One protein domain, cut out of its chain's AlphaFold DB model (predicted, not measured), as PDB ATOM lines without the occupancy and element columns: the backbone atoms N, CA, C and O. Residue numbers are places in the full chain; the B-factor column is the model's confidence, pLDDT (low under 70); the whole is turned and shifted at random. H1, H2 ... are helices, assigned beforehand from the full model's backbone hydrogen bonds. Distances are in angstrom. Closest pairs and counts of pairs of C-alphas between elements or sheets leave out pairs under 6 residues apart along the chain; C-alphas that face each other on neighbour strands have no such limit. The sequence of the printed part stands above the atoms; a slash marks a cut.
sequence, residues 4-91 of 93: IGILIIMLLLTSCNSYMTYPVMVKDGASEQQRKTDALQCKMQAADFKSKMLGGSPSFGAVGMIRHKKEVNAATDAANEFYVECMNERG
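What this domain is: This is residues 4 to 91 of the 93 residues of an uncharacterized protein of Deltaproteobacteria bacterium HGW-Deltaproteobacteria-2 (UniProt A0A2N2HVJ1). The longest helix, H3, and H2 cross as a slanted helical hairpin, and residues 4 to 17, with the short helix H1, stick out from it as a free arm. The 88 printed residues hold three named helices, in the order H1, H2, H3, and no named strand: the class is all helix. The whole is loose, with a radius of gyration of the C-alphas of 16.8 A, and only just elongated, spanning 55 by 28 by 16 A.

Where its parts are: H3, residues 62 to 89, is 40.7 A long and ends at C-alpha 89 (-30.828, 10.980, 42.455). H2, residues 32 to 53, is 31.2 A long. H1, residues 4 to 12, begins at C-alpha 4 (-29.353, 29.123, -6.436).

How they stand to each other: H3, with residues 75 to 87 alone, touches H2; their closest C-alphas, Ala 46 and Ala 79, are 4.8 A apart. This hairpin has a steep tilt of 39 degrees, opposite ways. H1 is apart from both. Every O i to N i+4 pair is within hydrogen-bond range in H2 and H3; in H1 2 of 5 are, beside 4 of 6 O i to N i+3 pairs.

The domain as a whole: The C-alphas farthest apart, Ile 4 and Gly 29, are 55.8 A apart. The printed part has no cut. The link H1 to H2, 19 residues, is long. Residues 4 to 20, 55 to 62 and 64 have pLDDT under 70.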
ATOM      1  N   ILE A   4     -29.849  28.172  -7.445       57.09
ATOM      2  CA  ILE A   4     -29.353  29.123  -6.436       57.09
ATOM      3  C   ILE A   4     -30.343  29.283  -5.264       57.09
ATOM      4  O   ILE A   4     -29.916  29.425  -4.122       57.09
ATOM      5  N   GLY A   5     -31.656  29.190  -5.513       47.47
ATOM      6  CA  GLY A   5     -32.671  29.355  -4.462       47.47
ATOM      7  C   GLY A   5     -32.716  28.196  -3.460       47.47
ATOM      8  O   GLY A   5     -32.971  28.412  -2.281       47.47
ATOM      9  N   ILE A   6     -32.408  26.974  -3.905       58.06
ATOM     10  CA  ILE A   6     -32.404  25.775  -3.048       58.06
ATOM     11  C   ILE A   6     -31.178  25.772  -2.122       58.06
ATOM     12  O   ILE A   6     -31.286  25.377  -0.964       58.06
ATOM     13  N   LEU A   7     -30.032  26.277  -2.597       49.97
ATOM     14  CA  LEU A   7     -28.792  26.307  -1.816       49.97
ATOM     15  C   LEU A   7     -28.897  27.213  -0.574       49.97
ATOM     16  O   LEU A   7     -28.358  26.882   0.478       49.97
ATOM     17  N   ILE A   8     -29.629  28.327  -0.682       55.03
ATOM     18  CA  ILE A   8     -29.829  29.282   0.422       55.03
ATOM     19  C   ILE A   8     -30.783  28.710   1.482       55.03
ATOM     20  O   ILE A   8     -30.553  28.887   2.676       55.03
ATOM     21  N   ILE A   9     -31.817  27.968   1.067       55.06
ATOM     22  CA  ILE A   9     -32.760  27.318   1.992       55.06
ATOM     23  C   ILE A   9     -32.065  26.194   2.779       55.06
ATOM     24  O   ILE A   9     -32.316  26.031   3.972       55.06
ATOM     25  N   MET A  10     -31.147  25.454   2.149       52.28
ATOM     26  CA  MET A  10     -30.420  24.359   2.802       52.28
ATOM     27  C   MET A  10     -29.427  24.847   3.872       52.28
ATOM     28  O   MET A  10     -29.263  24.181   4.892       52.28
ATOM     29  N   LEU A  11     -28.815  26.025   3.682       47.06
ATOM     30  CA  LEU A  11     -27.855  26.600   4.636       47.06
ATOM     31  C   LEU A  11     -28.512  27.079   5.947       47.06
ATOM     32  O   LEU A  11     -27.871  27.077   6.994       47.06
ATOM     33  N   LEU A  12     -29.791  27.470   5.908       46.41
ATOM     34  CA  LEU A  12     -30.531  27.963   7.081       46.41
ATOM     35  C   LEU A  12     -30.915  26.853   8.074       46.41
ATOM     36  O   LEU A  12     -31.139  27.132   9.250       46.41
ATOM     37  N   LEU A  13     -30.951  25.593   7.632       48.91
ATOM     38  CA  LEU A  13     -31.233  24.434   8.488       48.91
ATOM     39  C   LEU A  13     -30.017  23.971   9.305       48.91
ATOM     40  O   LEU A  13     -30.171  23.191  10.242       48.91
ATOM     41  N   THR A  14     -28.805  24.433   8.979       47.25
ATOM     42  CA  THR A  14     -27.567  23.919   9.591       47.25
ATOM     43  C   THR A  14     -27.128  24.688  10.846       47.25
ATOM     44  O   THR A  14     -26.230  24.243  11.555       47.25
ATOM     45  N   SER A  15     -27.755  25.824  11.167       43.62
ATOM     46  CA  SER A  15     -27.263  26.765  12.190       43.62
ATOM     47  C   SER A  15     -27.964  26.729  13.558       43.62
ATOM     48  O   SER A  15     -27.780  27.655  14.343       43.62
ATOM     49  N   CYS A  16     -28.713  25.677  13.899       47.00
ATOM     50  CA  CYS A  16     -29.421  25.606  15.193       47.00
ATOM     51  C   CYS A  16     -29.139  24.345  16.011       47.00
ATOM     52  O   CYS A  16     -29.967  23.953  16.829       47.00
ATOM     53  N   ASN A  17     -27.983  23.706  15.841       45.94
ATOM     54  CA  ASN A  17     -27.618  22.600  16.720       45.94
ATOM     55  C   ASN A  17     -26.758  23.101  17.883       45.94
ATOM     56  O   ASN A  17     -25.552  22.871  17.950       45.94
ATOM     57  N   SER A  18     -27.405  23.794  18.825       52.19
ATOM     58  CA  SER A  18     -26.910  23.874  20.202       52.19
ATOM     59  C   SER A  18     -27.034  22.477  20.812       52.19
ATOM     60  O   SER A  18     -27.972  22.201  21.565       52.19
ATOM     61  N   TYR A  19     -26.139  21.573  20.401       57.06
ATOM     62  CA  TYR A  19     -26.081  20.204  20.893       57.06
ATOM     63  C   TYR A  19     -25.917  20.251  22.413       57.06
ATOM     64  O   TYR A  19     -24.888  20.691  22.929       57.06
ATOM     65  N   MET A  20     -26.954  19.822  23.134       64.62
ATOM     66  CA  MET A  20     -26.863  19.632  24.579       64.62
ATOM     67  C   MET A  20     -25.831  18.541  24.833       64.62
ATOM     68  O   MET A  20     -25.984  17.403  24.380       64.62
ATOM     69  N   THR A  21     -24.750  18.920  25.504       72.50
ATOM     70  CA  THR A  21     -23.650  18.017  25.826       72.50
ATOM     71  C   THR A  21     -23.854  17.543  27.253       72.50
ATOM     72  O   THR A  21     -23.538  18.247  28.203       72.50
ATOM     73  N   TYR A  22     -24.427  16.353  27.385       76.69
ATOM     74  CA  TYR A  22     -24.664  15.740  28.685       76.69
ATOM     75  C   TYR A  22     -23.401  15.011  29.155       76.69
ATOM     76  O   TYR A  22     -22.860  14.215  28.376       76.69
ATOM     77  N   PRO A  23     -22.936  15.233  30.396       78.50
ATOM     78  CA  PRO A  23     -21.807  14.494  30.943       78.50
ATOM     79  C   PRO A  23     -22.122  12.993  31.013       78.50
ATOM     80  O   PRO A  23     -23.263  12.582  31.228       78.50
ATOM     81  N   VAL A  24     -21.106  12.156  30.801       79.94
ATOM     82  CA  VAL A  24     -21.242  10.703  30.959       79.94
ATOM     83  C   VAL A  24     -21.129  10.378  32.439       79.94
ATOM     84  O   VAL A  24     -20.097  10.661  33.035       79.94
ATOM     85  N   MET A  25     -22.163   9.758  33.006       83.56
ATOM     86  CA  MET A  25     -22.185   9.368  34.417       83.56
ATOM     87  C   MET A  25     -22.332   7.861  34.586       83.56
ATOM     88  O   MET A  25     -22.907   7.165  33.735       83.56
ATOM     89  N   VAL A  26     -21.761   7.348  35.671       82.88
ATOM     90  CA  VAL A  26     -21.592   5.915  35.920       82.88
ATOM     91  C   VAL A  26     -22.127   5.532  37.292       82.88
ATOM     92  O   VAL A  26     -22.092   6.302  38.243       82.88
ATOM     93  N   LYS A  27     -22.663   4.319  37.383       87.06
ATOM     94  CA  LYS A  27     -23.161   3.723  38.619       87.06
ATOM     95  C   LYS A  27     -22.601   2.316  38.714       87.06
ATOM     96  O   LYS A  27     -22.735   1.545  37.761       87.06
ATOM     97  N   ASP A  28     -21.992   1.991  39.847       83.75
ATOM     98  CA  ASP A  28     -21.447   0.658  40.082       83.75
ATOM     99  C   ASP A  28     -22.557  -0.398  40.015       83.75
ATOM    100  O   ASP A  28     -23.626  -0.250  40.610       83.75
ATOM    101  N   GLY A  29     -22.317  -1.458  39.239       81.75
ATOM    102  CA  GLY A  29     -23.271  -2.552  39.043       81.75
ATOM    103  C   GLY A  29     -24.458  -2.246  38.118       81.75
ATOM    104  O   GLY A  29     -25.284  -3.131  37.902       81.75
ATOM    105  N   ALA A  30     -24.559  -1.044  37.537       83.88
ATOM    106  CA  ALA A  30     -25.590  -0.749  36.542       83.88
ATOM    107  C   ALA A  30     -25.239  -1.368  35.181       83.88
ATOM    108  O   ALA A  30     -24.141  -1.178  34.652       83.88
ATOM    109  N   SER A  31     -26.195  -2.076  34.577       88.69
ATOM    110  CA  SER A  31     -26.034  -2.563  33.204       88.69
ATOM    111  C   SER A  31     -25.984  -1.400  32.208       88.69
ATOM    112  O   SER A  31     -26.568  -0.333  32.423       88.69
ATOM    113  N   GLU A  32     -25.334  -1.613  31.062       86.00
ATOM    114  CA  GLU A  32     -25.251  -0.590  30.015       86.00
ATOM    115  C   GLU A  32     -26.641  -0.126  29.546       86.00
ATOM    116  O   GLU A  32     -26.849   1.055  29.255       86.00
ATOM    117  N   GLN A  33     -27.608  -1.044  29.511       85.75
ATOM    118  CA  GLN A  33     -28.968  -0.766  29.065       85.75
ATOM    119  C   GLN A  33     -29.767   0.045  30.095       85.75
ATOM    120  O   GLN A  33     -30.508   0.949  29.703       85.75
ATOM    121  N   GLN A  34     -29.557  -0.192  31.395       86.75
ATOM    122  CA  GLN A  34     -30.114   0.649  32.463       86.75
ATOM    123  C   GLN A  34     -29.534   2.060  32.398       86.75
ATOM    124  O   GLN A  34     -30.296   3.018  32.321       86.75
ATOM    125  N   ARG A  35     -28.205   2.191  32.276       86.69
ATOM    126  CA  ARG A  35     -27.546   3.497  32.125       86.69
ATOM    127  C   ARG A  35     -28.099   4.279  30.936       86.69
ATOM    128  O   ARG A  35     -28.363   5.469  31.055       86.69
ATOM    129  N   LYS A  36     -28.287   3.625  29.782       87.62
ATOM    130  CA  LYS A  36     -28.861   4.267  28.587       87.62
ATOM    131  C   LYS A  36     -30.313   4.689  28.803       87.62
ATOM    132  O   LYS A  36     -30.676   5.782  28.385       87.62
ATOM    133  N   THR A  37     -31.117   3.851  29.453       90.62
ATOM    134  CA  THR A  37     -32.534   4.136  29.724       90.62
ATOM    135  C   THR A  37     -32.690   5.297  30.701       90.62
ATOM    136  O   THR A  37     -33.412   6.247  30.410       90.62
ATOM    137  N   ASP A  38     -31.956   5.266  31.813       90.44
ATOM    138  CA  ASP A  38     -31.966   6.321  32.828       90.44
ATOM    139  C   ASP A  38     -31.449   7.640  32.251       90.44
ATOM    140  O   ASP A  38     -32.103   8.677  32.372       90.44
ATOM    141  N   ALA A  39     -30.329   7.588  31.520       88.12
ATOM    142  CA  ALA A  39     -29.793   8.757  30.843       88.12
ATOM    143  C   ALA A  39     -30.776   9.313  29.810       88.12
ATOM    144  O   ALA A  39     -30.903  10.526  29.701       88.12
ATOM    145  N   LEU A  40     -31.481   8.467  29.053       90.25
ATOM    146  CA  LEU A  40     -32.483   8.926  28.092       90.25
ATOM    147  C   LEU A  40     -33.648   9.629  28.797       90.25
ATOM    148  O   LEU A  40     -34.044  10.709  28.364       90.25
ATOM    149  N   GLN A  41     -34.151   9.069  29.900       92.25
ATOM    150  CA  GLN A  41     -35.223   9.685  30.684       92.25
ATOM    151  C   GLN A  41     -34.808  11.053  31.242       92.25
ATOM    152  O   GLN A  41     -35.520  12.034  31.026       92.25
ATOM    153  N   CYS A  42     -33.635  11.151  31.876       91.12
ATOM    154  CA  CYS A  42     -33.137  12.428  32.394       91.12
ATOM    155  C   CYS A  42     -32.856  13.439  31.267       91.12
ATOM    156  O   CYS A  42     -33.134  14.625  31.423       91.12
ATOM    157  N   LYS A  43     -32.372  12.996  30.097       89.62
ATOM    158  CA  LYS A  43     -32.186  13.868  28.919       89.62
ATOM    159  C   LYS A  43     -33.503  14.424  28.392       89.62
ATOM    160  O   LYS A  43     -33.559  15.591  28.021       89.62
ATOM    161  N   MET A  44     -34.557  13.609  28.347       90.00
ATOM    162  CA  MET A  44     -35.880  14.072  27.921       90.00
ATOM    163  C   MET A  44     -36.428  15.136  28.876       90.00
ATOM    164  O   MET A  44     -36.942  16.152  28.417       90.00
ATOM    165  N   GLN A  45     -36.265  14.943  30.186       90.25
ATOM    166  CA  GLN A  45     -36.686  15.927  31.186       90.25
ATOM    167  C   GLN A  45     -35.858  17.217  31.115       90.25
ATOM    168  O   GLN A  45     -36.423  18.306  31.137       90.25
ATOM    169  N   ALA A  46     -34.538  17.113  30.942       87.94
ATOM    170  CA  ALA A  46     -33.664  18.267  30.744       87.94
ATOM    171  C   ALA A  46     -34.015  19.055  29.467       87.94
ATOM    172  O   ALA A  46     -34.023  20.287  29.467       87.94
ATOM    173  N   ALA A  47     -34.349  18.362  28.374       86.00
ATOM    174  CA  ALA A  47     -34.794  18.997  27.137       86.00
ATOM    175  C   ALA A  47     -36.148  19.711  27.305       86.00
ATOM    176  O   ALA A  47     -36.309  20.830  26.815       86.00
ATOM    177  N   ASP A  48     -37.096  19.105  28.026       87.75
ATOM    178  CA  ASP A  48     -38.379  19.733  28.367       87.75
ATOM    179  C   ASP A  48     -38.181  20.977  29.251       87.75
ATOM    180  O   ASP A  48     -38.749  22.036  28.979       87.75
ATOM    181  N   PHE A  49     -37.292  20.895  30.245       87.25
ATOM    182  CA  PHE A  49     -36.909  22.019  31.100       87.25
ATOM    183  C   PHE A  49     -36.295  23.174  30.297       87.25
ATOM    184  O   PHE A  49     -36.719  24.325  30.434       87.25
ATOM    185  N   LYS A  50     -35.364  22.875  29.380       84.38
ATOM    186  CA  LYS A  50     -34.797  23.869  28.455       84.38
ATOM    187  C   LYS A  50     -35.874  24.513  27.584       84.38
ATOM    188  O   LYS A  50     -35.873  25.731  27.424       84.38
ATOM    189  N   SER A  51     -36.784  23.714  27.026       82.12
ATOM    190  CA  SER A  51     -37.886  24.205  26.188       82.12
ATOM    191  C   SER A  51     -38.779  25.187  26.956       82.12
ATOM    192  O   SER A  51     -39.108  26.254  26.446       82.12
ATOM    193  N   LYS A  52     -39.089  24.880  28.222       83.38
ATOM    194  CA  LYS A  52     -39.866  25.759  29.109       83.38
ATOM    195  C   LYS A  52     -39.148  27.062  29.457       83.38
ATOM    196  O   LYS A  52     -39.807  28.089  29.588       83.38
ATOM    197  N   MET A  53     -37.821  27.044  29.592       78.50
ATOM    198  CA  MET A  53     -37.037  28.266  29.822       78.50
ATOM    199  C   MET A  53     -36.944  29.156  28.580       78.50
ATOM    200  O   MET A  53     -36.881  30.379  28.697       78.50
ATOM    201  N   LEU A  54     -36.967  28.566  27.385       76.94
ATOM    202  CA  LEU A  54     -36.920  29.293  26.119       76.94
ATOM    203  C   LEU A  54     -38.326  29.732  25.696       76.94
ATOM    204  O   LEU A  54     -38.871  29.306  24.683       76.94
ATOM    205  N   GLY A  55     -38.916  30.619  26.497       63.12
ATOM    206  CA  GLY A  55     -40.262  31.168  26.314       63.12
ATOM    207  C   GLY A  55     -40.385  32.248  25.232       63.12
ATOM    208  O   GLY A  55     -41.037  33.263  25.468       63.12
ATOM    209  N   GLY A  56     -39.770  32.081  24.056       62.75
ATOM    210  CA  GLY A  56     -39.955  33.043  22.968       62.75
ATOM    211  C   GLY A  56     -39.132  32.799  21.707       62.75
ATOM    212  O   GLY A  56     -37.989  32.340  21.754       62.75
ATOM    213  N   SER A  57     -39.721  33.159  20.564       60.09
ATOM    214  CA  SER A  57     -39.030  33.212  19.274       60.09
ATOM    215  C   SER A  57     -37.922  34.274  19.293       60.09
ATOM    216  O   SER A  57     -38.115  35.341  19.882       60.09
ATOM    217  N   PRO A  58     -36.776  34.029  18.630       62.22
ATOM    218  CA  PRO A  58     -35.696  35.003  18.545       62.22
ATOM    219  C   PRO A  58     -36.195  36.334  17.976       62.22
ATOM    220  O   PRO A  58     -36.935  36.374  16.992       62.22
ATOM    221  N   SER A  59     -35.757  37.438  18.579       64.44
ATOM    222  CA  SER A  59     -35.981  38.767  18.009       64.44
ATOM    223  C   SER A  59     -35.113  38.944  16.758       64.44
ATOM    224  O   SER A  59     -33.915  38.652  16.765       64.44
ATOM    225  N   PHE A  60     -35.720  39.405  15.660       58.44
ATOM    226  CA  PHE A  60     -35.031  39.598  14.383       58.44
ATOM    227  C   PHE A  60     -33.997  40.738  14.480       58.44
ATOM    228  O   PHE A  60     -34.343  41.873  14.797       58.44
ATOM    229  N   GLY A  61     -32.724  40.434  14.196       69.75
ATOM    230  CA  GLY A  61     -31.604  41.391  14.166       69.75
ATOM    231  C   GLY A  61     -30.349  40.885  14.891       69.75
ATOM    232  O   GLY A  61     -30.434  40.013  15.749       69.75
ATOM    233  N   ALA A  62     -29.164  41.425  14.574       69.94
ATOM    234  CA  ALA A  62     -27.889  40.945  15.136       69.94
ATOM    235  C   ALA A  62     -27.834  41.028  16.675       69.94
ATOM    236  O   ALA A  62     -27.400  40.089  17.337       69.94
ATOM    237  N   VAL A  63     -28.340  42.123  17.254       70.38
ATOM    238  CA  VAL A  63     -28.420  42.306  18.715       70.38
ATOM    239  C   VAL A  63     -29.415  41.323  19.346       70.38
ATOM    240  O   VAL A  63     -29.120  40.731  20.386       70.38
ATOM    241  N   GLY A  64     -30.556  41.095  18.686       68.94
ATOM    242  CA  GLY A  64     -31.572  40.128  19.109       68.94
ATOM    243  C   GLY A  64     -31.062  38.687  19.091       68.94
ATOM    244  O   GLY A  64     -31.239  37.957  20.063       68.94
ATOM    245  N   MET A  65     -30.311  38.314  18.051       73.00
ATOM    246  CA  MET A  65     -29.672  37.002  17.925       73.00
ATOM    247  C   MET A  65     -28.572  36.771  18.968       73.00
ATOM    248  O   MET A  65     -28.459  35.668  19.499       73.00
ATOM    249  N   ILE A  66     -27.773  37.790  19.307       75.56
ATOM    250  CA  ILE A  66     -26.743  37.672  20.356       75.56
ATOM    251  C   ILE A  66     -27.391  37.454  21.726       75.56
ATOM    252  O   ILE A  66     -26.940  36.598  22.489       75.56
ATOM    253  N   ARG A  67     -28.451  38.208  22.042       74.69
ATOM    254  CA  ARG A  67     -29.191  38.052  23.299       74.69
ATOM    255  C   ARG A  67     -29.882  36.690  23.374       74.69
ATOM    256  O   ARG A  67     -29.686  35.980  24.354       74.69
ATOM    257  N   HIS A  68     -30.564  36.285  22.305       78.69
ATOM    258  CA  HIS A  68     -31.187  34.967  22.213       78.69
ATOM    259  C   HIS A  68     -30.157  33.838  22.363       78.69
ATOM    260  O   HIS A  68     -30.389  32.884  23.093       78.69
ATOM    261  N   LYS A  69     -28.965  33.960  21.762       77.00
ATOM    262  CA  LYS A  69     -27.884  32.978  21.942       77.00
ATOM    263  C   LYS A  69     -27.425  32.873  23.400       77.00
ATOM    264  O   LYS A  69     -27.169  31.769  23.870       77.00
ATOM    265  N   LYS A  70     -27.331  33.994  24.125       80.56
ATOM    266  CA  LYS A  70     -27.014  33.984  25.565       80.56
ATOM    267  C   LYS A  70     -28.109  33.293  26.380       80.56
ATOM    268  O   LYS A  70     -27.784  32.484  27.239       80.56
ATOM    269  N   GLU A  71     -29.376  33.570  26.081       80.81
ATOM    270  CA  GLU A  71     -30.534  32.946  26.737       80.81
ATOM    271  C   GLU A  71     -30.590  31.429  26.455       80.81
ATOM    272  O   GLU A  71     -30.769  30.634  27.373       80.81
ATOM    273  N   VAL A  72     -30.319  31.009  25.214       80.75
ATOM    274  CA  VAL A  72     -30.204  29.592  24.819       80.75
ATOM    275  C   VAL A  72     -29.053  28.892  25.529       80.75
ATOM    276  O   VAL A  72     -29.215  27.742  25.941       80.75
ATOM    277  N   ASN A  73     -27.905  29.552  25.680       83.25
ATOM    278  CA  ASN A  73     -26.772  28.986  26.405       83.25
ATOM    279  C   ASN A  73     -27.094  28.837  27.896       83.25
ATOM    280  O   ASN A  73     -26.969  27.735  28.411       83.25
ATOM    281  N   ALA A  74     -27.627  29.875  28.546       84.62
ATOM    282  CA  ALA A  74     -28.020  29.807  29.955       84.62
ATOM    283  C   ALA A  74     -29.072  28.711  30.214       84.62
ATOM    284  O   ALA A  74     -28.942  27.933  31.154       84.62
ATOM    285  N   ALA A  75     -30.074  28.585  29.337       83.69
ATOM    286  CA  ALA A  75     -31.062  27.510  29.422       83.69
ATOM    287  C   ALA A  75     -30.455  26.119  29.154       83.69
ATOM    288  O   ALA A  75     -30.956  25.116  29.655       83.69
ATOM    289  N   THR A  76     -29.392  26.041  28.348       84.12
ATOM    290  CA  THR A  76     -28.655  24.794  28.106       84.12
ATOM    291  C   THR A  76     -27.829  24.397  29.323       84.12
ATOM    292  O   THR A  76     -27.863  23.231  29.699       84.12
ATOM    293  N   ASP A  77     -27.148  25.349  29.958       87.25
ATOM    294  CA  ASP A  77     -26.337  25.109  31.154       87.25
ATOM    295  C   ASP A  77     -27.219  24.651  32.321       87.25
ATOM    296  O   ASP A  77     -26.986  23.585  32.886       87.25
ATOM    297  N   ALA A  78     -28.324  25.357  32.577       87.19
ATOM    298  CA  ALA A  78     -29.292  24.975  33.604       87.19
ATOM    299  C   ALA A  78     -29.947  23.602  33.330       87.19
ATOM    300  O   ALA A  78     -30.240  22.844  34.252       87.19
ATOM    301  N   ALA A  79     -30.144  23.227  32.064       86.56
ATOM    302  CA  ALA A  79     -30.634  21.895  31.719       86.56
ATOM    303  C   ALA A  79     -29.573  20.791  31.870       86.56
ATOM    304  O   ALA A  79     -29.919  19.648  32.171       86.56
ATOM    305  N   ASN A  80     -28.288  21.104  31.688       87.75
ATOM    306  CA  ASN A  80     -27.203  20.166  31.972       87.75
ATOM    307  C   ASN A  80     -27.067  19.921  33.482       87.75
ATOM    308  O   ASN A  80     -26.889  18.775  33.889       87.75
ATOM    309  N   GLU A  81     -27.203  20.965  34.303       90.06
ATOM    310  CA  GLU A  81     -27.252  20.840  35.767       90.06
ATOM    311  C   GLU A  81     -28.431  19.967  36.210       90.06
ATOM    312  O   GLU A  81     -28.235  18.999  36.943       90.06
ATOM    313  N   PHE A  82     -29.624  20.216  35.660       90.56
ATOM    314  CA  PHE A  82     -30.807  19.388  35.914       90.56
ATOM    315  C   PHE A  82     -30.584  17.911  35.541       90.56
ATOM    316  O   PHE A  82     -30.992  17.001  36.262       90.56
ATOM    317  N   TYR A  83     -29.918  17.643  34.411       90.88
ATOM    318  CA  TYR A  83     -29.571  16.277  34.018       90.88
ATOM    319  C   TYR A  83     -28.654  15.598  35.045       90.88
ATOM    320  O   TYR A  83     -28.867  14.425  35.371       90.88
ATOM    321  N   VAL A  84     -27.645  16.319  35.541       90.38
ATOM    322  CA  VAL A  84     -26.714  15.810  36.556       90.38
ATOM    323  C   VAL A  84     -27.453  15.500  37.852       90.38
ATOM    324  O   VAL A  84     -27.278  14.417  38.402       90.38
ATOM    325  N   GLU A  85     -28.334  16.391  38.294       92.38
ATOM    326  CA  GLU A  85     -29.169  16.184  39.476       92.38
ATOM    327  C   GLU A  85     -30.073  14.948  39.330       92.38
ATOM    328  O   GLU A  85     -29.995  14.036  40.151       92.38
ATOM    329  N   CYS A  86     -30.821  14.837  38.224       93.31
ATOM    330  CA  CYS A  86     -31.700  13.691  37.942       93.31
ATOM    331  C   CYS A  86     -30.958  12.347  37.977       93.31
ATOM    332  O   CYS A  86     -31.457  11.332  38.469       93.31
ATOM    333  N   MET A  87     -29.747  12.311  37.431       90.31
ATOM    334  CA  MET A  87     -28.938  11.098  37.410       90.31
ATOM    335  C   MET A  87     -28.256  10.828  38.766       90.31
ATOM    336  O   MET A  87     -28.143   9.661  39.150       90.31
ATOM    337  N   ASN A  88     -27.872  11.864  39.521       91.81
ATOM    338  CA  ASN A  88     -27.376  11.739  40.898       91.81
ATOM    339  C   ASN A  88     -28.440  11.138  41.828       91.81
ATOM    340  O   ASN A  88     -28.134  10.225  42.595       91.81
ATOM    341  N   GLU A  89     -29.700  11.565  41.711       91.00
ATOM    342  CA  GLU A  89     -30.828  10.980  42.455       91.00
ATOM    343  C   GLU A  89     -31.024   9.488  42.142       91.00
ATOM    344  O   GLU A  89     -31.406   8.696  43.005       91.00
ATOM    345  N   ARG A  90     -30.695   9.064  40.917       85.44
ATOM    346  CA  ARG A  90     -30.706   7.650  40.501       85.44
ATOM    347  C   ARG A  90     -29.465   6.871  40.954       85.44
ATOM    348  O   ARG A  90     -29.382   5.653  40.737       85.44
ATOM    349  N   GLY A  91     -28.517   7.538  41.610       87.50
ATOM    350  CA  GLY A  91     -27.288   6.965  42.154       87.50
ATOM    351  C   GLY A  91     -26.141   6.850  41.151       87.50
ATOM    352  O   GLY A  91     -25.250   6.030  41.368       87.50
TER     353      GLY A  91